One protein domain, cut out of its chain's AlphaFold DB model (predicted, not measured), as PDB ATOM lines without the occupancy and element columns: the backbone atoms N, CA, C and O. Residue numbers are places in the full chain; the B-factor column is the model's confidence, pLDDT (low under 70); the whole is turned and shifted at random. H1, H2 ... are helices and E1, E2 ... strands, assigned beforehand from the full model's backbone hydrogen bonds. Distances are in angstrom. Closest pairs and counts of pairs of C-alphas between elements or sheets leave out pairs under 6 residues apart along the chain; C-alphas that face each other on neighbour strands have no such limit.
ATOM      1  N   GLU A  11     326.720 161.382 202.643       91.38
ATOM      2  CA  GLU A  11     326.499 160.537 203.822       91.38
ATOM      3  C   GLU A  11     325.082 159.951 203.853       91.38
ATOM      4  O   GLU A  11     324.912 158.749 204.062       91.38
ATOM      5  N   THR A  12     324.061 160.745 203.505       93.00
ATOM      6  CA  THR A  12     322.679 160.257 203.345       93.00
ATOM      7  C   THR A  12     322.596 159.145 202.290       93.00
ATOM      8  O   THR A  12     321.921 158.132 202.491       93.00
ATOM      9  N   PHE A  13     323.296 159.303 201.161       95.00
ATOM     10  CA  PHE A  13     323.358 158.291 200.110       95.00
ATOM     11  C   PHE A  13     324.019 157.003 200.607       95.00
ATOM     12  O   PHE A  13     323.392 155.944 200.528       95.00
ATOM     13  N   LYS A  14     325.226 157.084 201.182       92.25
ATOM     14  CA  LYS A  14     325.940 155.929 201.755       92.25
ATOM     15  C   LYS A  14     325.075 155.191 202.777       92.25
ATOM     16  O   LYS A  14     324.955 153.967 202.704       92.25
ATOM     17  N   LEU A  15     324.422 155.927 203.680       89.69
ATOM     18  CA  LEU A  15     323.563 155.362 204.721       89.69
ATOM     19  C   LEU A  15     322.349 154.631 204.142       89.69
ATOM     20  O   LEU A  15     322.004 153.540 204.595       89.69
ATOM     21  N   SER A  16     321.734 155.185 203.098       91.44
ATOM     22  CA  SER A  16     320.634 154.528 202.389       91.44
ATOM     23  C   SER A  16     321.096 153.231 201.719       91.44
ATOM     24  O   SER A  16     320.486 152.179 201.925       91.44
ATOM     25  N   MET A  17     322.212 153.295 200.979       91.00
ATOM     26  CA  MET A  17     322.731 152.169 200.201       91.00
ATOM     27  C   MET A  17     323.230 151.021 201.083       91.00
ATOM     28  O   MET A  17     322.956 149.861 200.776       91.00
ATOM     29  N   LYS A  18     323.934 151.321 202.184       85.94
ATOM     30  CA  LYS A  18     324.551 150.310 203.059       85.94
ATOM     31  C   LYS A  18     323.640 149.815 204.182       85.94
ATOM     32  O   LYS A  18     323.687 148.629 204.498       85.94
ATOM     33  N   GLU A  19     322.774 150.666 204.734       84.62
ATOM     34  CA  GLU A  19     321.958 150.322 205.908       84.62
ATOM     35  C   GLU A  19     320.458 150.315 205.599       84.62
ATOM     36  O   GLU A  19     319.814 149.264 205.540       84.62
ATOM     37  N   CYS A  20     319.871 151.503 205.452       87.88
ATOM     38  CA  CYS A  20     318.430 151.676 205.331       87.88
ATOM     39  C   CYS A  20     318.082 153.109 204.935       87.88
ATOM     40  O   CYS A  20     318.490 154.062 205.601       87.88
ATOM     41  N   VAL A  21     317.194 153.267 203.949       90.44
ATOM     42  CA  VAL A  21     316.655 154.583 203.574       90.44
ATOM     43  C   VAL A  21     315.958 155.315 204.731       90.44
ATOM     44  O   VAL A  21     315.920 156.538 204.748       90.44
ATOM     45  N   LYS A  22     315.422 154.604 205.732       91.12
ATOM     46  CA  LYS A  22     314.790 155.241 206.900       91.12
ATOM     47  C   LYS A  22     315.818 155.887 207.814       91.12
ATOM     48  O   LYS A  22     315.579 156.989 208.288       91.12
ATOM     49  N   LYS A  23     316.964 155.227 208.031       90.31
ATOM     50  CA  LYS A  23     318.095 155.835 208.748       90.31
ATOM     51  C   LYS A  23     318.597 157.052 207.981       90.31
ATOM     52  O   LYS A  23     318.744 158.108 208.578       90.31
ATOM     53  N   ALA A  24     318.756 156.920 206.663       92.12
ATOM     54  CA  ALA A  24     319.113 158.039 205.795       92.12
ATOM     55  C   ALA A  24     318.138 159.217 205.938       92.12
ATOM     56  O   ALA A  24     318.576 160.341 206.120       92.12
ATOM     57  N   TRP A  25     316.827 158.960 205.944       93.12
ATOM     58  CA  TRP A  25     315.808 159.994 206.134       93.12
ATOM     59  C   TRP A  25     315.901 160.677 207.507       93.12
ATOM     60  O   TRP A  25     315.815 161.900 207.577       93.12
ATOM     61  N   ILE A  26     316.108 159.908 208.585       92.56
ATOM     62  CA  ILE A  26     316.264 160.435 209.955       92.56
ATOM     63  C   ILE A  26     317.479 161.366 210.049       92.56
ATOM     64  O   ILE A  26     317.384 162.421 210.668       92.56
ATOM     65  N   TRP A  27     318.597 160.988 209.431       92.12
ATOM     66  CA  TRP A  27     319.864 161.728 209.483       92.12
ATOM     67  C   TRP A  27     320.030 162.787 208.391       92.12
ATOM     68  O   TRP A  27     321.063 163.449 208.333       92.12
ATOM     69  N   ASP A  28     319.033 162.976 207.530       92.00
ATOM     70  CA  ASP A  28     319.131 163.920 206.418       92.00
ATOM     71  C   ASP A  28     319.113 165.387 206.878       92.00
ATOM     72  O   ASP A  28     319.827 166.223 206.324       92.00
ATOM     73  N   ASN A  29     318.315 165.701 207.904       90.94
ATOM     74  CA  ASN A  29     318.194 167.045 208.469       90.94
ATOM     75  C   ASN A  29     317.741 167.026 209.942       90.94
ATOM     76  O   ASN A  29     317.252 166.014 210.461       90.94
ATOM     77  N   LYS A  30     317.891 168.176 210.614       91.50
ATOM     78  CA  LYS A  30     317.582 168.343 212.043       91.50
ATOM     79  C   LYS A  30     316.099 168.117 212.348       91.50
ATOM     80  O   LYS A  30     315.782 167.583 213.409       91.50
ATOM     81  N   GLU A  31     315.191 168.505 211.455       90.88
ATOM     82  CA  GLU A  31     313.743 168.376 211.646       90.88
ATOM     83  C   GLU A  31     313.293 166.906 211.655       90.88
ATOM     84  O   GLU A  31     312.524 166.482 212.528       90.88
ATOM     85  N   ASN A  32     313.813 166.108 210.722       91.00
ATOM     86  CA  ASN A  32     313.563 164.671 210.646       91.00
ATOM     87  C   ASN A  32     314.122 163.958 211.882       91.00
ATOM     88  O   ASN A  32     313.417 163.164 212.514       91.00
ATOM     89  N   PHE A  33     315.356 164.291 212.271       92.56
ATOM     90  CA  PHE A  33     315.981 163.765 213.480       92.56
ATOM     91  C   PHE A  33     315.161 164.095 214.736       92.56
ATOM     92  O   PHE A  33     314.873 163.212 215.546       92.56
ATOM     93  N   ALA A  34     314.724 165.348 214.887       91.12
ATOM     94  CA  ALA A  34     313.895 165.778 216.011       91.12
ATOM     95  C   ALA A  34     312.555 165.024 216.061       91.12
ATOM     96  O   ALA A  34     312.111 164.616 217.135       91.12
ATOM     97  N   SER A  35     311.941 164.775 214.900       90.81
ATOM     98  CA  SER A  35     310.721 163.963 214.801       90.81
ATOM     99  C   SER A  35     310.961 162.528 215.282       90.81
ATOM    100  O   SER A  35     310.191 162.014 216.093       90.81
ATOM    101  N   ALA A  36     312.071 161.909 214.866       91.94
ATOM    102  CA  ALA A  36     312.473 160.577 215.317       91.94
ATOM    103  C   ALA A  36     312.720 160.512 216.833       91.94
ATOM    104  O   ALA A  36     312.264 159.580 217.499       91.94
ATOM    105  N   VAL A  37     313.390 161.522 217.393       92.12
ATOM    106  CA  VAL A  37     313.593 161.663 218.842       92.12
ATOM    107  C   VAL A  37     312.256 161.729 219.579       92.12
ATOM    108  O   VAL A  37     312.071 161.008 220.560       92.12
ATOM    109  N   ASN A  38     311.313 162.542 219.097       92.25
ATOM    110  CA  ASN A  38     309.988 162.659 219.702       92.25
ATOM    111  C   ASN A  38     309.223 161.334 219.634       92.25
ATOM    112  O   ASN A  38     308.757 160.866 220.664       92.25
ATOM    113  N   TRP A  39     309.193 160.647 218.486       91.94
ATOM    114  CA  TRP A  39     308.527 159.340 218.387       91.94
ATOM    115  C   TRP A  39     309.117 158.278 219.314       91.94
ATOM    116  O   TRP A  39     308.372 157.424 219.800       91.94
ATOM    117  N   LYS A  40     310.427 158.315 219.583       91.88
ATOM    118  CA  LYS A  40     311.042 157.412 220.563       91.88
ATOM    119  C   LYS A  40     310.694 157.794 222.002       91.88
ATOM    120  O   LYS A  40     310.365 156.909 222.791       91.88
ATOM    121  N   LYS A  41     310.709 159.089 222.343       91.56
ATOM    122  CA  LYS A  41     310.300 159.595 223.671       91.56
ATOM    123  C   LYS A  41     308.824 159.316 223.964       91.56
ATOM    124  O   LYS A  41     308.499 158.846 225.052       91.56
ATOM    125  N   ASP A  42     307.969 159.507 222.966       93.94
ATOM    126  CA  ASP A  42     306.522 159.282 223.026       93.94
ATOM    127  C   ASP A  42     306.142 157.799 222.920       93.94
ATOM    128  O   ASP A  42     304.960 157.458 222.939       93.94
ATOM    129  N   ARG A  43     307.133 156.900 222.832       94.25
ATOM    130  CA  ARG A  43     306.936 155.445 222.778       94.25
ATOM    131  C   ARG A  43     306.071 154.993 221.596       94.25
ATOM    132  O   ARG A  43     305.271 154.067 221.710       94.25
ATOM    133  N   ILE A  44     306.242 155.643 220.447       91.50
ATOM    134  CA  ILE A  44     305.557 155.310 219.190       91.50
ATOM    135  C   ILE A  44     306.419 154.344 218.371       91.50
ATOM    136  O   ILE A  44     305.945 153.297 217.920       91.50
ATOM    137  N   LEU A  45     307.708 154.665 218.223       91.81
ATOM    138  CA  LEU A  45     308.671 153.859 217.477       91.81
ATOM    139  C   LEU A  45     309.877 153.506 218.341       91.81
ATOM    140  O   LEU A  45     310.375 154.326 219.109       91.81
ATOM    141  N   GLU A  46     310.386 152.294 218.153       91.31
ATOM    142  CA  GLU A  46     311.723 151.931 218.593       91.31
ATOM    143  C   GLU A  46     312.687 152.102 217.420       91.31
ATOM    144  O   GLU A  46     312.533 151.479 216.366       91.31
ATOM    145  N   ILE A  47     313.668 152.984 217.602       89.50
ATOM    146  CA  ILE A  47     314.565 153.445 216.542       89.50
ATOM    147  C   ILE A  47     316.000 153.062 216.904       89.50
ATOM    148  O   ILE A  47     316.517 153.464 217.951       89.50
ATOM    149  N   ASP A  48     316.610 152.275 216.025       83.31
ATOM    150  CA  ASP A  48     318.037 151.975 215.960       83.31
ATOM    151  C   ASP A  48     318.617 152.779 214.789       83.31
ATOM    152  O   ASP A  48     318.676 152.330 213.640       83.31
ATOM    153  N   ALA A  49     318.923 154.039 215.096       75.88
ATOM    154  CA  ALA A  49     319.423 155.027 214.156       75.88
ATOM    155  C   ALA A  49     320.834 155.469 214.534       75.88
ATOM    156  O   ALA A  49     321.135 156.641 214.380       75.88
ATOM    157  N   ASP A  50     321.701 154.572 215.010       73.44
ATOM    158  CA  ASP A  50     323.117 154.933 215.148       73.44
ATOM    159  C   ASP A  50     323.638 155.458 213.793       73.44
ATOM    160  O   ASP A  50     323.346 154.872 212.746       73.44
ATOM    161  N   ALA A  51     324.317 156.603 213.793       56.22
ATOM    162  CA  ALA A  51     324.839 157.208 212.570       56.22
ATOM    163  C   ALA A  51     326.049 156.436 212.027       56.22
ATOM    164  O   ALA A  51     326.346 156.531 210.838       56.22
ATOM    165  N   ASN A  52     326.716 155.656 212.885       59.38
ATOM    166  CA  ASN A  52     327.888 154.879 212.513       59.38
ATOM    167  C   ASN A  52     327.496 153.659 211.666       59.38
ATOM    168  O   ASN A  52     326.448 153.032 211.870       59.38
ATOM    169  N   PHE A  53     328.345 153.315 210.699       52.41
ATOM    170  CA  PHE A  53     328.191 152.091 209.924       52.41
ATOM    171  C   PHE A  53     328.664 150.894 210.758       52.41
ATOM    172  O   PHE A  53     329.795 150.890 211.242       52.41
ATOM    173  N   ASP A  54     327.837 149.847 210.871       42.81
ATOM    174  CA  ASP A  54     328.044 148.688 211.769       42.81
ATOM    175  C   ASP A  54     329.386 147.923 211.539       42.81
ATOM    176  O   ASP A  54     329.758 147.074 212.351       42.81
ATOM    177  N   ASP A  55     330.144 148.218 210.467       36.81
ATOM    178  CA  ASP A  55     331.419 147.558 210.110       36.81
ATOM    179  C   ASP A  55     332.685 148.399 210.376       36.81
ATOM    180  O   ASP A  55     333.787 148.032 209.939       36.81
ATOM    181  N   GLU A  56     332.595 149.541 211.064       32.00
ATOM    182  CA  GLU A  56     333.802 150.328 211.358       32.00
ATOM    183  C   GLU A  56     334.773 149.642 212.335       32.00
ATOM    184  O   GLU A  56     335.987 149.852 212.264       32.00
ATOM    185  N   ASN A  57     334.282 148.667 213.101       35.28
ATOM    186  CA  ASN A  57     335.038 147.946 214.121       35.28
ATOM    187  C   ASN A  57     335.862 146.778 213.550       35.28
ATOM    188  O   ASN A  57     335.611 145.608 213.835       35.28
ATOM    189  N   GLU A  58     336.894 147.075 212.755       35.66
ATOM    190  CA  GLU A  58     337.854 146.045 212.319       35.66
ATOM    191  C   GLU A  58     338.883 145.656 213.395       35.66
ATOM    192  O   GLU A  58     339.536 144.619 213.249       35.66
ATOM    193  N   PHE A  59     339.052 146.447 214.465       36.28
ATOM    194  CA  PHE A  59     340.230 146.323 215.342       36.28
ATOM    195  C   PHE A  59     339.981 146.284 216.854       36.28
ATOM    196  O   PHE A  59     340.948 146.197 217.615       36.28
ATOM    197  N   SER A  60     338.727 146.253 217.304       30.95
ATOM    198  CA  SER A  60     338.395 145.939 218.698       30.95
ATOM    199  C   SER A  60     336.889 145.773 218.891       30.95
ATOM    200  O   SER A  60     336.141 146.697 218.601       30.95
ATOM    201  N   ASP A  61     336.465 144.661 219.499       29.16
ATOM    202  CA  ASP A  61     335.132 144.536 220.122       29.16
ATOM    203  C   ASP A  61     334.945 145.526 221.306       29.16
ATOM    204  O   ASP A  61     333.883 145.551 221.918       29.16
ATOM    205  N   SER A  62     335.974 146.316 221.657       32.66
ATOM    206  CA  SER A  62     335.984 147.265 222.778       32.66
ATOM    207  C   SER A  62     335.842 148.740 222.394       32.66
ATOM    208  O   SER A  62     335.634 149.530 223.304       32.66
ATOM    209  N   ALA A  63     335.939 149.100 221.104       35.50
ATOM    210  CA  ALA A  63     335.672 150.470 220.662       35.50
ATOM    211  C   ALA A  63     334.178 150.590 220.365       35.50
ATOM    212  O   ALA A  63     333.726 150.298 219.257       35.50
ATOM    213  N   GLU A  64     333.389 150.921 221.384       41.22
ATOM    214  CA  GLU A  64     331.976 151.221 221.186       41.22
ATOM    215  C   GLU A  64     331.900 152.617 220.563       41.22
ATOM    216  O   GLU A  64     331.979 153.631 221.259       41.22
ATOM    217  N   SER A  65     331.744 152.677 219.236       52.91
ATOM    218  CA  SER A  65     331.330 153.903 218.556       52.91
ATOM    219  C   SER A  65     330.119 154.477 219.291       52.91
ATOM    220  O   SER A  65     329.167 153.753 219.600       52.91
ATOM    221  N   ILE A  66     330.174 155.759 219.651       65.50
ATOM    222  CA  ILE A  66     329.093 156.366 220.420       65.50
ATOM    223  C   ILE A  66     327.809 156.330 219.587       65.50
ATOM    224  O   ILE A  66     327.756 156.898 218.500       65.50
ATOM    225  N   ASP A  67     326.768 155.678 220.104       77.50
ATOM    226  CA  ASP A  67     325.426 155.773 219.528       77.50
ATOM    227  C   ASP A  67     324.932 157.213 219.730       77.50
ATOM    228  O   ASP A  67     324.423 157.576 220.796       77.50
ATOM    229  N   ILE A  68     325.140 158.055 218.712       85.62
ATOM    230  CA  ILE A  68     324.864 159.497 218.756       85.62
ATOM    231  C   ILE A  68     323.376 159.751 219.021       85.62
ATOM    232  O   ILE A  68     323.017 160.672 219.757       85.62
ATOM    233  N   PHE A  69     322.502 158.913 218.460       88.88
ATOM    234  CA  PHE A  69     321.060 159.025 218.647       88.88
ATOM    235  C   PHE A  69     320.686 158.775 220.113       88.88
ATOM    236  O   PHE A  69     319.976 159.577 220.727       88.88
ATOM    237  N   SER A  70     321.220 157.706 220.709       84.38
ATOM    238  CA  SER A  70     321.041 157.415 222.135       84.38
ATOM    239  C   SER A  70     321.702 158.461 223.039       84.38
ATOM    240  O   SER A  70     321.127 158.812 224.072       84.38
ATOM    241  N   ALA A  71     322.864 159.001 222.666       85.06
ATOM    242  CA  ALA A  71     323.525 160.075 223.407       85.06
ATOM    243  C   ALA A  71     322.675 161.357 223.423       85.06
ATOM    244  O   ALA A  71     322.449 161.928 224.488       85.06
ATOM    245  N   TYR A  72     322.111 161.758 222.276       90.19
ATOM    246  CA  TYR A  72     321.215 162.915 222.185       90.19
ATOM    247  C   TYR A  72     319.918 162.707 222.982       90.19
ATOM    248  O   TYR A  72     319.446 163.613 223.668       90.19
ATOM    249  N   LEU A  73     319.323 161.509 222.935       88.75
ATOM    250  CA  LEU A  73     318.113 161.196 223.711       88.75
ATOM    251  C   LEU A  73     318.312 161.384 225.214       88.75
ATOM    252  O   LEU A  73     317.395 161.843 225.897       88.75
ATOM    253  N   ASN A  74     319.506 161.048 225.697       86.00
ATOM    254  CA  ASN A  74     319.890 161.114 227.099       86.00
ATOM    255  C   ASN A  74     320.706 162.371 227.428       86.00
ATOM    256  O   ASN A  74     321.356 162.417 228.468       86.00
ATOM    257  N   ILE A  75     320.668 163.404 226.582       87.62
ATOM    258  CA  ILE A  75     321.507 164.597 226.749       87.62
ATOM    259  C   ILE A  75     321.286 165.316 228.088       87.62
ATOM    260  O   ILE A  75     322.216 165.880 228.649       87.62
ATOM    261  N   GLU A  76     320.072 165.246 228.640       88.25
ATOM    262  CA  GLU A  76     319.728 165.826 229.946       88.25
ATOM    263  C   GLU A  76     320.325 165.059 231.138       88.25
ATOM    264  O   GLU A  76     320.263 165.532 232.267       88.25
ATOM    265  N   SER A  77     320.894 163.871 230.908       84.19
ATOM    266  CA  SER A  77     321.630 163.113 231.930       84.19
ATOM    267  C   SER A  77     323.115 163.479 232.006       84.19
ATOM    268  O   SER A  77     323.791 163.069 232.949       84.19
ATOM    269  N   LEU A  78     323.624 164.241 231.031       80.19
ATOM    270  CA  LEU A  78     324.997 164.740 231.023       80.19
ATOM    271  C   LEU A  78     325.134 165.931 231.977       80.19
ATOM    272  O   LEU A  78     324.188 166.690 232.182       80.19
ATOM    273  N   ASN A  79     326.331 166.133 232.531       84.06
ATOM    274  CA  ASN A  79     326.616 167.381 233.241       84.06
ATOM    275  C   ASN A  79     326.725 168.564 232.258       84.06
ATOM    276  O   ASN A  79     326.931 168.360 231.063       84.06
ATOM    277  N   GLU A  80     326.624 169.803 232.752       84.94
ATOM    278  CA  GLU A  80     326.587 171.007 231.901       84.94
ATOM    279  C   GLU A  80     327.777 171.122 230.933       84.94
ATOM    280  O   GLU A  80     327.583 171.455 229.766       84.94
ATOM    281  N   ASN A  81     328.992 170.776 231.369       79.00
ATOM    282  CA  ASN A  81     330.175 170.848 230.507       79.00
ATOM    283  C   ASN A  81     330.131 169.785 229.395       79.00
ATOM    284  O   ASN A  81     330.423 170.084 228.239       79.00
ATOM    285  N   GLU A  82     329.759 168.544 229.729       79.62
ATOM    286  CA  GLU A  82     329.611 167.454 228.750       79.62
ATOM    287  C   GLU A  82     328.482 167.744 227.757       79.62
ATOM    288  O   GLU A  82     328.617 167.482 226.561       79.62
ATOM    289  N   LYS A  83     327.383 168.327 228.242       86.56
ATOM    290  CA  LYS A  83     326.257 168.774 227.425       86.56
ATOM    291  C   LYS A  83     326.677 169.876 226.455       86.56
ATOM    292  O   LYS A  83     326.346 169.791 225.274       86.56
ATOM    293  N   GLU A  84     327.417 170.882 226.920       89.31
ATOM    294  CA  GLU A  84     327.929 171.963 226.072       89.31
ATOM    295  C   GLU A  84     328.888 171.429 224.995       89.31
ATOM    296  O   GLU A  84     328.735 171.757 223.815       89.31
ATOM    297  N   GLU A  85     329.828 170.551 225.366       85.31
ATOM    298  CA  GLU A  85     330.756 169.928 224.416       85.31
ATOM    299  C   GLU A  85     330.013 169.091 223.364       85.31
ATOM    300  O   GLU A  85     330.273 169.223 222.161       85.31
ATOM    301  N   PHE A  86     329.057 168.265 223.800       87.88
ATOM    302  CA  PHE A  86     328.236 167.453 222.910       87.88
ATOM    303  C   PHE A  86     327.423 168.329 221.951       87.88
ATOM    304  O   PHE A  86     327.437 168.079 220.749       87.88
ATOM    305  N   LEU A  87     326.752 169.380 222.439       91.50
ATOM    306  CA  LEU A  87     325.956 170.287 221.603       91.50
ATOM    307  C   LEU A  87     326.809 171.079 220.614       91.50
ATOM    308  O   LEU A  87     326.353 171.367 219.504       91.50
ATOM    309  N   LYS A  88     328.042 171.428 220.988       91.06
ATOM    310  CA  LYS A  88     328.992 172.062 220.076       91.06
ATOM    311  C   LYS A  88     329.338 171.122 218.919       91.06
ATOM    312  O   LYS A  88     329.145 171.508 217.769       91.06
ATOM    313  N   LYS A  89     329.762 169.886 219.218       89.75
ATOM    314  CA  LYS A  89     330.036 168.843 218.208       89.75
ATOM    315  C   LYS A  89     328.806 168.553 217.350       89.75
ATOM    316  O   LYS A  89     328.896 168.548 216.129       89.75
ATOM    317  N   TRP A  90     327.646 168.403 217.987       91.50
ATOM    318  CA  TRP A  90     326.357 168.174 217.339       91.50
ATOM    319  C   TRP A  90     326.028 169.251 216.318       91.50
ATOM    320  O   TRP A  90     325.711 168.930 215.180       91.50
ATOM    321  N   ASN A  91     326.108 170.529 216.694       92.38
ATOM    322  CA  ASN A  91     325.799 171.608 215.764       92.38
ATOM    323  C   ASN A  91     326.786 171.654 214.598       92.38
ATOM    324  O   ASN A  91     326.330 171.733 213.462       92.38
ATOM    325  N   SER A  92     328.087 171.510 214.869       91.06
ATOM    326  CA  SER A  92     329.110 171.454 213.821       91.06
ATOM    327  C   SER A  92     328.932 170.265 212.870       91.06
ATOM    328  O   SER A  92     329.159 170.420 211.675       91.06
ATOM    329  N   ALA A  93     328.452 169.112 213.349       90.44
ATOM    330  CA  ALA A  93     328.202 167.935 212.510       90.44
ATOM    331  C   ALA A  93     327.140 168.188 211.432       90.44
ATOM    332  O   ALA A  93     327.213 167.624 210.343       90.44
ATOM    333  N   TRP A  94     326.167 169.060 211.708       91.94
ATOM    334  CA  TRP A  94     325.146 169.455 210.734       91.94
ATOM    335  C   TRP A  94     325.614 170.524 209.742       91.94
ATOM    336  O   TRP A  94     324.966 170.705 208.713       91.94
ATOM    337  N   ASP A  95     326.713 171.224 210.035       89.88
ATOM    338  CA  ASP A  95     327.282 172.247 209.150       89.88
ATOM    339  C   ASP A  95     328.128 171.632 208.018       89.88
ATOM    340  O   ASP A  95     328.540 172.339 207.093       89.88
ATOM    341  N   SER A  96     328.372 170.316 208.070       87.75
ATOM    342  CA  SER A  96     329.188 169.593 207.097       87.75
ATOM    343  C   SER A  96     328.649 169.688 205.668       87.75
ATOM    344  O   SER A  96     327.443 169.716 205.378       87.75
ATOM    345  N   GLU A  97     329.586 169.718 204.717       84.25
ATOM    346  CA  GLU A  97     329.248 169.822 203.312       84.25
ATOM    347  C   GLU A  97     328.611 168.521 202.771       84.25
ATOM    348  O   GLU A  97     327.795 168.559 201.845       84.25
ATOM    349  N   THR A  98     328.908 167.368 203.362       84.50
ATOM    350  CA  THR A  98     328.566 166.041 202.827       84.50
ATOM    351  C   THR A  98     327.332 165.399 203.462       84.50
ATOM    352  O   THR A  98     326.969 164.292 203.058       84.50
ATOM    353  N   GLY A  99     326.643 166.095 204.372       88.94
ATOM    354  CA  GLY A  99     325.539 165.575 205.191       88.94
ATOM    355  C   GLY A  99     325.882 165.667 206.676       88.94
ATOM    356  O   GLY A  99     326.881 166.287 207.013       88.94
ATOM    357  N   PHE A 100     325.075 165.073 207.559       90.69
ATOM    358  CA  PHE A 100     325.471 164.941 208.965       90.69
ATOM    359  C   PHE A 100     326.791 164.169 209.061       90.69
ATOM    360  O   PHE A 100     326.875 163.061 208.533       90.69
ATOM    361  N   ASP A 101     327.793 164.753 209.714       87.56
ATOM    362  CA  ASP A 101     329.116 164.153 209.887       87.56
ATOM    363  C   ASP A 101     329.235 163.442 211.251       87.56
ATOM    364  O   ASP A 101     329.436 164.103 212.281       87.56
ATOM    365  N   PRO A 102     329.096 162.102 211.299       81.94
ATOM    366  CA  PRO A 102     329.240 161.352 212.540       81.94
ATOM    367  C   PRO A 102     330.689 161.294 213.033       81.94
ATOM    368  O   PRO A 102     330.901 161.041 214.221       81.94
ATOM    369  N   GLU A 103     331.685 161.556 212.176       78.31
ATOM    370  CA  GLU A 103     333.090 161.409 212.544       78.31
ATOM    371  C   GLU A 103     333.470 162.387 213.663       78.31
ATOM    372  O   GLU A 103     334.262 162.016 214.522       78.31
ATOM    373  N   LEU A 104     332.818 163.560 213.786       79.56
ATOM    374  CA  LEU A 104     333.000 164.524 214.901       79.56
ATOM    375  C   LEU A 104     332.792 163.932 216.305       79.56
ATOM    376  O   LEU A 104     333.205 164.530 217.307       79.56
ATOM    377  N   PHE A 105     332.166 162.760 216.383       76.81
ATOM    378  CA  PHE A 105     331.960 161.996 217.607       76.81
ATOM    379  C   PHE A 105     332.917 160.799 217.755       76.81
ATOM    380  O   PHE A 105     333.013 160.230 218.842       76.81
ATOM    381  N   ALA A 106     333.661 160.458 216.705       68.94
ATOM    382  CA  ALA A 106     334.668 159.406 216.637       68.94
ATOM    383  C   ALA A 106     336.084 160.007 216.750       68.94
ATOM    384  O   ALA A 106     336.871 159.969 215.807       68.94
ATOM    385  N   ARG A 321     325.922 148.735 187.763       95.56
ATOM    386  CA  ARG A 321     325.188 149.513 186.744       95.56
ATOM    387  C   ARG A 321     324.477 148.654 185.701       95.56
ATOM    388  O   ARG A 321     323.465 149.076 185.155       95.56
ATOM    389  N   GLU A 322     324.977 147.452 185.427       95.31
ATOM    390  CA  GLU A 322     324.298 146.485 184.552       95.31
ATOM    391  C   GLU A 322     322.976 145.987 185.158       95.31
ATOM    392  O   GLU A 322     322.061 145.618 184.420       95.31
ATOM    393  N   LYS A 323     322.856 146.002 186.494       93.50
ATOM    394  CA  LYS A 323     321.655 145.562 187.214       93.50
ATOM    395  C   LYS A 323     320.773 146.718 187.690       93.50
ATOM    396  O   LYS A 323     319.556 146.554 187.763       93.50
ATOM    397  N   PHE A 324     321.362 147.863 188.029       93.88
ATOM    398  CA  PHE A 324     320.659 148.974 188.665       93.88
ATOM    399  C   PHE A 324     320.919 150.311 187.976       93.88
ATOM    400  O   PHE A 324     322.057 150.684 187.700       93.88
ATOM    401  N   ASP A 325     319.846 151.074 187.780       94.56
ATOM    402  CA  ASP A 325     319.908 152.424 187.231       94.56
ATOM    403  C   ASP A 325     320.216 153.446 188.338       94.56
ATOM    404  O   ASP A 325     319.382 153.707 189.213       94.56
ATOM    405  N   LEU A 326     321.414 154.039 188.291       94.69
ATOM    406  CA  LEU A 326     321.840 155.055 189.257       94.69
ATOM    407  C   LEU A 326     320.963 156.310 189.217       94.69
ATOM    408  O   LEU A 326     320.663 156.856 190.276       94.69
ATOM    409  N   ASP A 327     320.486 156.739 188.047       95.81
ATOM    410  CA  ASP A 327     319.599 157.902 187.964       95.81
ATOM    411  C   ASP A 327     318.318 157.627 188.751       95.81
ATOM    412  O   ASP A 327     317.876 158.459 189.551       95.81
ATOM    413  N   GLN A 328     317.751 156.430 188.582       94.81
ATOM    414  CA  GLN A 328     316.550 156.023 189.302       94.81
ATOM    415  C   GLN A 328     316.792 155.887 190.808       94.81
ATOM    416  O   GLN A 328     315.918 156.257 191.592       94.81
ATOM    417  N   ILE A 329     317.965 155.409 191.232       94.94
ATOM    418  CA  ILE A 329     318.338 155.326 192.651       94.94
ATOM    419  C   ILE A 329     318.369 156.715 193.287       94.94
ATOM    420  O   ILE A 329     317.700 156.938 194.299       94.94
ATOM    421  N   PHE A 330     319.093 157.658 192.681       96.25
ATOM    422  CA  PHE A 330     319.185 159.030 193.181       96.25
ATOM    423  C   PHE A 330     317.812 159.715 193.198       96.25
ATOM    424  O   PHE A 330     317.460 160.361 194.185       96.25
ATOM    425  N   MET A 331     316.994 159.526 192.156       95.38
ATOM    426  CA  MET A 331     315.626 160.054 192.119       95.38
ATOM    427  C   MET A 331     314.727 159.428 193.194       95.38
ATOM    428  O   MET A 331     313.969 160.149 193.841       95.38
ATOM    429  N   ASN A 332     314.806 158.113 193.421       93.38
ATOM    430  CA  ASN A 332     314.031 157.424 194.458       93.38
ATOM    431  C   ASN A 332     314.413 157.901 195.856       93.38
ATOM    432  O   ASN A 332     313.531 158.207 196.657       93.38
ATOM    433  N   LEU A 333     315.712 158.014 196.136       94.81
ATOM    434  CA  LEU A 333     316.187 158.558 197.401       94.81
ATOM    435  C   LEU A 333     315.718 160.007 197.569       94.81
ATOM    436  O   LEU A 333     315.099 160.329 198.573       94.81
ATOM    437  N   SER A 334     315.896 160.852 196.555       95.75
ATOM    438  CA  SER A 334     315.428 162.241 196.579       95.75
ATOM    439  C   SER A 334     313.914 162.368 196.799       95.75
ATOM    440  O   SER A 334     313.464 163.264 197.509       95.75
ATOM    441  N   ASN A 335     313.110 161.451 196.246       92.88
ATOM    442  CA  ASN A 335     311.674 161.387 196.524       92.88
ATOM    443  C   ASN A 335     311.398 161.062 197.995       92.88
ATOM    444  O   ASN A 335     310.548 161.713 198.596       92.88
ATOM    445  N   HIS A 336     312.118 160.090 198.566       91.50
ATOM    446  CA  HIS A 336     311.983 159.748 199.977       91.50
ATOM    447  C   HIS A 336     312.378 160.916 200.893       91.50
ATOM    448  O   HIS A 336     311.657 161.233 201.835       91.50
ATOM    449  N   LEU A 337     313.480 161.602 200.595       91.81
ATOM    450  CA  LEU A 337     313.934 162.760 201.373       91.81
ATOM    451  C   LEU A 337     312.965 163.951 201.278       91.81
ATOM    452  O   LEU A 337     312.847 164.728 202.217       91.81
ATOM    453  N   ASN A 338     312.208 164.063 200.183       90.81
ATOM    454  CA  ASN A 338     311.200 165.105 199.982       90.81
ATOM    455  C   ASN A 338     309.808 164.765 200.569       90.81
ATOM    456  O   ASN A 338     308.860 165.527 200.352       90.81
ATOM    457  N   MET A 339     309.633 163.624 201.248       87.44
ATOM    458  CA  MET A 339     308.340 163.250 201.842       87.44
ATOM    459  C   MET A 339     307.898 164.279 202.888       87.44
ATOM    460  O   MET A 339     308.698 164.736 203.705       87.44
ATOM    461  N   LYS A 340     306.610 164.638 202.872       73.62
ATOM    462  CA  LYS A 340     306.022 165.598 203.816       73.62
ATOM    463  C   LYS A 340     305.148 164.884 204.840       73.62
ATOM    464  O   LYS A 340     304.489 163.894 204.536       73.62
ATOM    465  N   TYR A 341     305.092 165.437 206.048       68.06
ATOM    466  CA  TYR A 341     304.271 164.892 207.133       68.06
ATOM    467  C   TYR A 341     302.764 164.935 206.834       68.06
ATOM    468  O   TYR A 341     302.022 164.048 207.252       68.06
ATOM    469  N   GLU A 342     302.313 165.933 206.070       56.00
ATOM    470  CA  GLU A 342     300.908 166.361 205.990       56.00
ATOM    471  C   GLU A 342     299.924 165.383 205.310       56.00
ATOM    472  O   GLU A 342     298.739 165.686 205.254       56.00
ATOM    473  N   ASN A 343     300.348 164.187 204.887       54.88
ATOM    474  CA  ASN A 343     299.476 163.194 204.235       54.88
ATOM    475  C   ASN A 343     299.571 161.766 204.815       54.88
ATOM    476  O   ASN A 343     299.047 160.831 204.218       54.88
ATOM    477  N   GLY A 344     300.256 161.556 205.947       64.00
ATOM    478  CA  GLY A 344     300.442 160.211 206.526       64.00
ATOM    479  C   GLY A 344     301.498 159.333 205.828       64.00
ATOM    480  O   GLY A 344     301.737 158.209 206.266       64.00
ATOM    481  N   GLU A 345     302.185 159.862 204.808       74.62
ATOM    482  CA  GLU A 345     303.243 159.172 204.047       74.62
ATOM    483  C   GLU A 345     304.425 158.740 204.935       74.62
ATOM    484  O   GLU A 345     304.963 157.644 204.774       74.62
ATOM    485  N   ILE A 346     304.817 159.576 205.904       81.12
ATOM    486  CA  ILE A 346     305.964 159.308 206.783       81.12
ATOM    487  C   ILE A 346     305.690 158.137 207.748       81.12
ATOM    488  O   ILE A 346     306.510 157.217 207.782       81.12
ATOM    489  N   PRO A 347     304.567 158.099 208.501       78.38
ATOM    490  CA  PRO A 347     304.206 156.919 209.283       78.38
ATOM    491  C   PRO A 347     304.200 155.625 208.460       78.38
ATOM    492  O   PRO A 347     304.820 154.644 208.867       78.38
ATOM    493  N   GLU A 348     303.564 155.612 207.283       82.69
ATOM    494  CA  GLU A 348     303.513 154.418 206.428       82.69
ATOM    495  C   GLU A 348     304.915 153.965 205.989       82.69
ATOM    496  O   GLU A 348     305.275 152.790 206.126       82.69
ATOM    497  N   PHE A 349     305.744 154.909 205.539       86.94
ATOM    498  CA  PHE A 349     307.137 154.664 205.182       86.94
ATOM    499  C   PHE A 349     307.937 154.058 206.342       86.94
ATOM    500  O   PHE A 349     308.621 153.045 206.164       86.94
ATOM    501  N   LEU A 350     307.837 154.630 207.544       86.38
ATOM    502  CA  LEU A 350     308.583 154.173 208.717       86.38
ATOM    503  C   LEU A 350     308.094 152.813 209.234       86.38
ATOM    504  O   LEU A 350     308.921 151.990 209.636       86.38
ATOM    505  N   HIS A 351     306.793 152.522 209.147       83.19
ATOM    506  CA  HIS A 351     306.222 151.230 209.545       83.19
ATOM    507  C   HIS A 351     306.462 150.101 208.538       83.19
ATOM    508  O   HIS A 351     306.306 148.930 208.904       83.19
ATOM    509  N   ASN A 352     306.884 150.407 207.304       84.88
ATOM    510  CA  ASN A 352     307.195 149.393 206.299       84.88
ATOM    511  C   ASN A 352     308.160 148.342 206.872       84.88
ATOM    512  O   ASN A 352     309.207 148.660 207.426       84.88
ATOM    513  N   LYS A 353     307.840 147.058 206.769       84.38
ATOM    514  CA  LYS A 353     308.649 146.024 207.422       84.38
ATOM    515  C   LYS A 353     309.969 145.713 206.698       84.38
ATOM    516  O   LYS A 353     310.808 144.994 207.245       84.38
ATOM    517  N   LYS A 354     310.181 146.276 205.503       81.62
ATOM    518  CA  LYS A 354     311.384 146.111 204.678       81.62
ATOM    519  C   LYS A 354     312.247 147.378 204.682       81.62
ATOM    520  O   LYS A 354     311.738 148.493 204.795       81.62
ATOM    521  N   CYS A 355     313.560 147.202 204.543       79.75
ATOM    522  CA  CYS A 355     314.476 148.287 204.196       79.75
ATOM    523  C   CYS A 355     314.512 148.395 202.668       79.75
ATOM    524  O   CYS A 355     314.929 147.452 202.004       79.75
ATOM    525  N   THR A 356     314.043 149.506 202.103       77.56
ATOM    526  CA  THR A 356     314.173 149.773 200.663       77.56
ATOM    527  C   THR A 356     315.495 150.495 200.377       77.56
ATOM    528  O   THR A 356     316.058 151.131 201.268       77.56
ATOM    529  N   LEU A 357     315.999 150.376 199.140       79.88
ATOM    530  CA  LEU A 357     317.241 151.010 198.650       79.88
ATOM    531  C   LEU A 357     318.547 150.589 199.344       79.88
ATOM    532  O   LEU A 357     319.569 151.235 199.153       79.88
ATOM    533  N   ASN A 358     318.534 149.486 200.086       85.56
ATOM    534  CA  ASN A 358     319.756 148.828 200.523       85.56
ATOM    535  C   ASN A 358     320.318 147.972 199.375       85.56
ATOM    536  O   ASN A 358     319.539 147.413 198.598       85.56
ATOM    537  N   TYR A 359     321.641 147.840 199.266       87.69
ATOM    538  CA  TYR A 359     322.316 147.044 198.236       87.69
ATOM    539  C   TYR A 359     323.457 146.241 198.845       87.69
ATOM    540  O   TYR A 359     324.280 146.773 199.581       87.69
ATOM    541  N   ASN A 360     323.516 144.950 198.529       85.44
ATOM    542  CA  ASN A 360     324.531 144.044 199.058       85.44
ATOM    543  C   ASN A 360     324.940 143.006 198.015       85.44
ATOM    544  O   ASN A 360     324.235 142.779 197.034       85.44
ATOM    545  N   LYS A 361     326.077 142.346 198.247       85.19
ATOM    546  CA  LYS A 361     326.522 141.220 197.425       85.19
ATOM    547  C   LYS A 361     326.082 139.897 198.030       85.19
ATOM    548  O   LYS A 361     326.176 139.700 199.243       85.19
ATOM    549  N   ASP A 362     325.647 138.974 197.180       81.50
ATOM    550  CA  ASP A 362     325.441 137.583 197.571       81.50
ATOM    551  C   ASP A 362     326.787 136.869 197.841       81.50
ATOM    552  O   ASP A 362     327.877 137.434 197.713       81.50
ATOM    553  N   ARG A 363     326.739 135.584 198.218       78.31
ATOM    554  CA  ARG A 363     327.960 134.788 198.461       78.31
ATOM    555  C   ARG A 363     328.816 134.575 197.208       78.31
ATOM    556  O   ARG A 363     329.993 134.253 197.351       78.31
ATOM    557  N   ALA A 364     328.228 134.693 196.020       81.00
ATOM    558  CA  ALA A 364     328.924 134.600 194.744       81.00
ATOM    559  C   ALA A 364     329.509 135.955 194.297       81.00
ATOM    560  O   ALA A 364     330.268 135.993 193.333       81.00
ATOM    561  N   GLY A 365     329.225 137.041 195.023       81.94
ATOM    562  CA  GLY A 365     329.695 138.388 194.722       81.94
ATOM    563  C   GLY A 365     328.769 139.181 193.801       81.94
ATOM    564  O   GLY A 365     329.137 140.285 193.413       81.94
ATOM    565  N   ASN A 366     327.586 138.661 193.458       85.94
ATOM    566  CA  ASN A 366     326.634 139.373 192.610       85.94
ATOM    567  C   ASN A 366     325.872 140.406 193.428       85.94
ATOM    568  O   ASN A 366     325.409 140.115 194.534       85.94
ATOM    569  N   TRP A 367     325.686 141.589 192.854       88.75
ATOM    570  CA  TRP A 367     324.887 142.633 193.471       88.75
ATOM    571  C   TRP A 367     323.413 142.264 193.523       88.75
ATOM    572  O   TRP A 367     322.845 141.756 192.555       88.75
ATOM    573  N   ASP A 368     322.770 142.585 194.634       83.69
ATOM    574  CA  ASP A 368     321.333 142.496 194.806       83.69
ATOM    575  C   ASP A 368     320.806 143.644 195.665       83.69
ATOM    576  O   ASP A 368     321.574 144.320 196.357       83.69
ATOM    577  N   HIS A 369     319.491 143.869 195.630       75.50
ATOM    578  CA  HIS A 369     318.866 144.700 196.650       75.50
ATOM    579  C   HIS A 369     319.125 144.039 198.001       75.50
ATOM    580  O   HIS A 369     318.741 142.896 198.255       75.50
ATOM    581  N   GLY A 370     319.859 144.743 198.847       60.66
ATOM    582  CA  GLY A 370     320.259 144.272 200.145       60.66
ATOM    583  C   GLY A 370     319.022 143.947 200.977       60.66
ATOM    584  O   GLY A 370     318.117 144.757 201.160       60.66
TER     585      GLY A 370
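This is residues 11 to 106 and 321 to 370 of the 709 residues of the protein "DUF2779 domain-containing protein" of Mesoplasma florum (strain ATCC 33453 / NBRC 100688 / NCTC 11704 / L1) (UniProt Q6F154). Two groups of parts sit at either end of a small helical hairpin, H1 and H2, in the middle: H3, H4, H5 and H6 lie toward one end of the longest axis, and H7 and the strand hairpin of E2 and E3 toward the other, with H8 off to one side beside H2. A long loop, residues 48 to 67, swings out of the body around Phe 59. The printed part has 146 residues, with eight named helices and three named strands in the order H1 H2 H3 E1 H4 H5 H6 H7 H8 E2 E3; the sheet E2 - E3 is antiparallel, and the class is mostly helix. The whole is compact, with a radius of gyration of the C-alphas of 16.5 A and spans of 53 by 45 by 29 A.

Find C-alpha 359 at (322.316, 147.044, 198.236), where E2, residues 359 to 361, begins; E3 is residues 367 to 369. Look next at H1, residues 11 to 18, from C-alpha 11 at (326.499, 160.537, 203.822), then H2, residues 21 to 27, and H3, residues 30 to 41, 16.3 A long. E1 is residues 45 to 47 and H4 residues 68 to 73. H5, residues 80 to 94, is the longest helix at 21.3 A, ending at C-alpha 94 (325.146, 169.455, 210.734). H6 is residues 102 to 105, H7 residues 326 to 337, 16.4 A long, and H8 residues 345 to 351.

In the hairpin of E2 and E3, N 360 and O 368 are 3.0 A apart, within hydrogen-bond range. Between H1 and E2 the closest C-alphas are Met 17 and Tyr 359, 5.5 A. H1 and H2 touch, closest at the C-alphas of Thr 12 and Ala 24, 4.9 A, at a shallow tilt of 28 degrees, opposite ways. H2 is the hub: H7 touches it with residues 333 to 337 alone, closest at the C-alphas of Trp 25 and Leu 337, 5.8 A, and H3 touches it only at the corner, closest at the C-alphas of Ile 26 and Phe 33, 4.9 A. H8 is close to H2 but not clearly touching, closest at the C-alphas of Lys 22 and Leu 350, 6.6 A. H3 and H4 only just touch, with 3 pairs of C-alphas within 8 A, closest Val 37 and Leu 73, 6.7 A. H5 touches H6 with residues 89 to 93 alone, closest at the C-alphas of Lys 89 and Leu 104, 6.2 A. H4 and H5 are near each other. E1 pairs with no named strand; its closest C-alpha to H3 is Leu 45, 5.6 A from that of Trp 39. Every O i to N i+4 pair is within hydrogen-bond range in H1, H2, H3, H4, H7 and H8, and 10 of 11 are in H5; H6 is too short for such a pair.

The farthest C-alphas, Glu 80 and Glu 322, are 53.4 A apart. Residues 107 to 320 are not printed, and C-alphas 106 and 321 are 32.9 A apart across the cut. The link from E1 to H4 is long, 20 residues. Confidence is under 70 at residues 51 to 66, 106, 341 to 344 and 370.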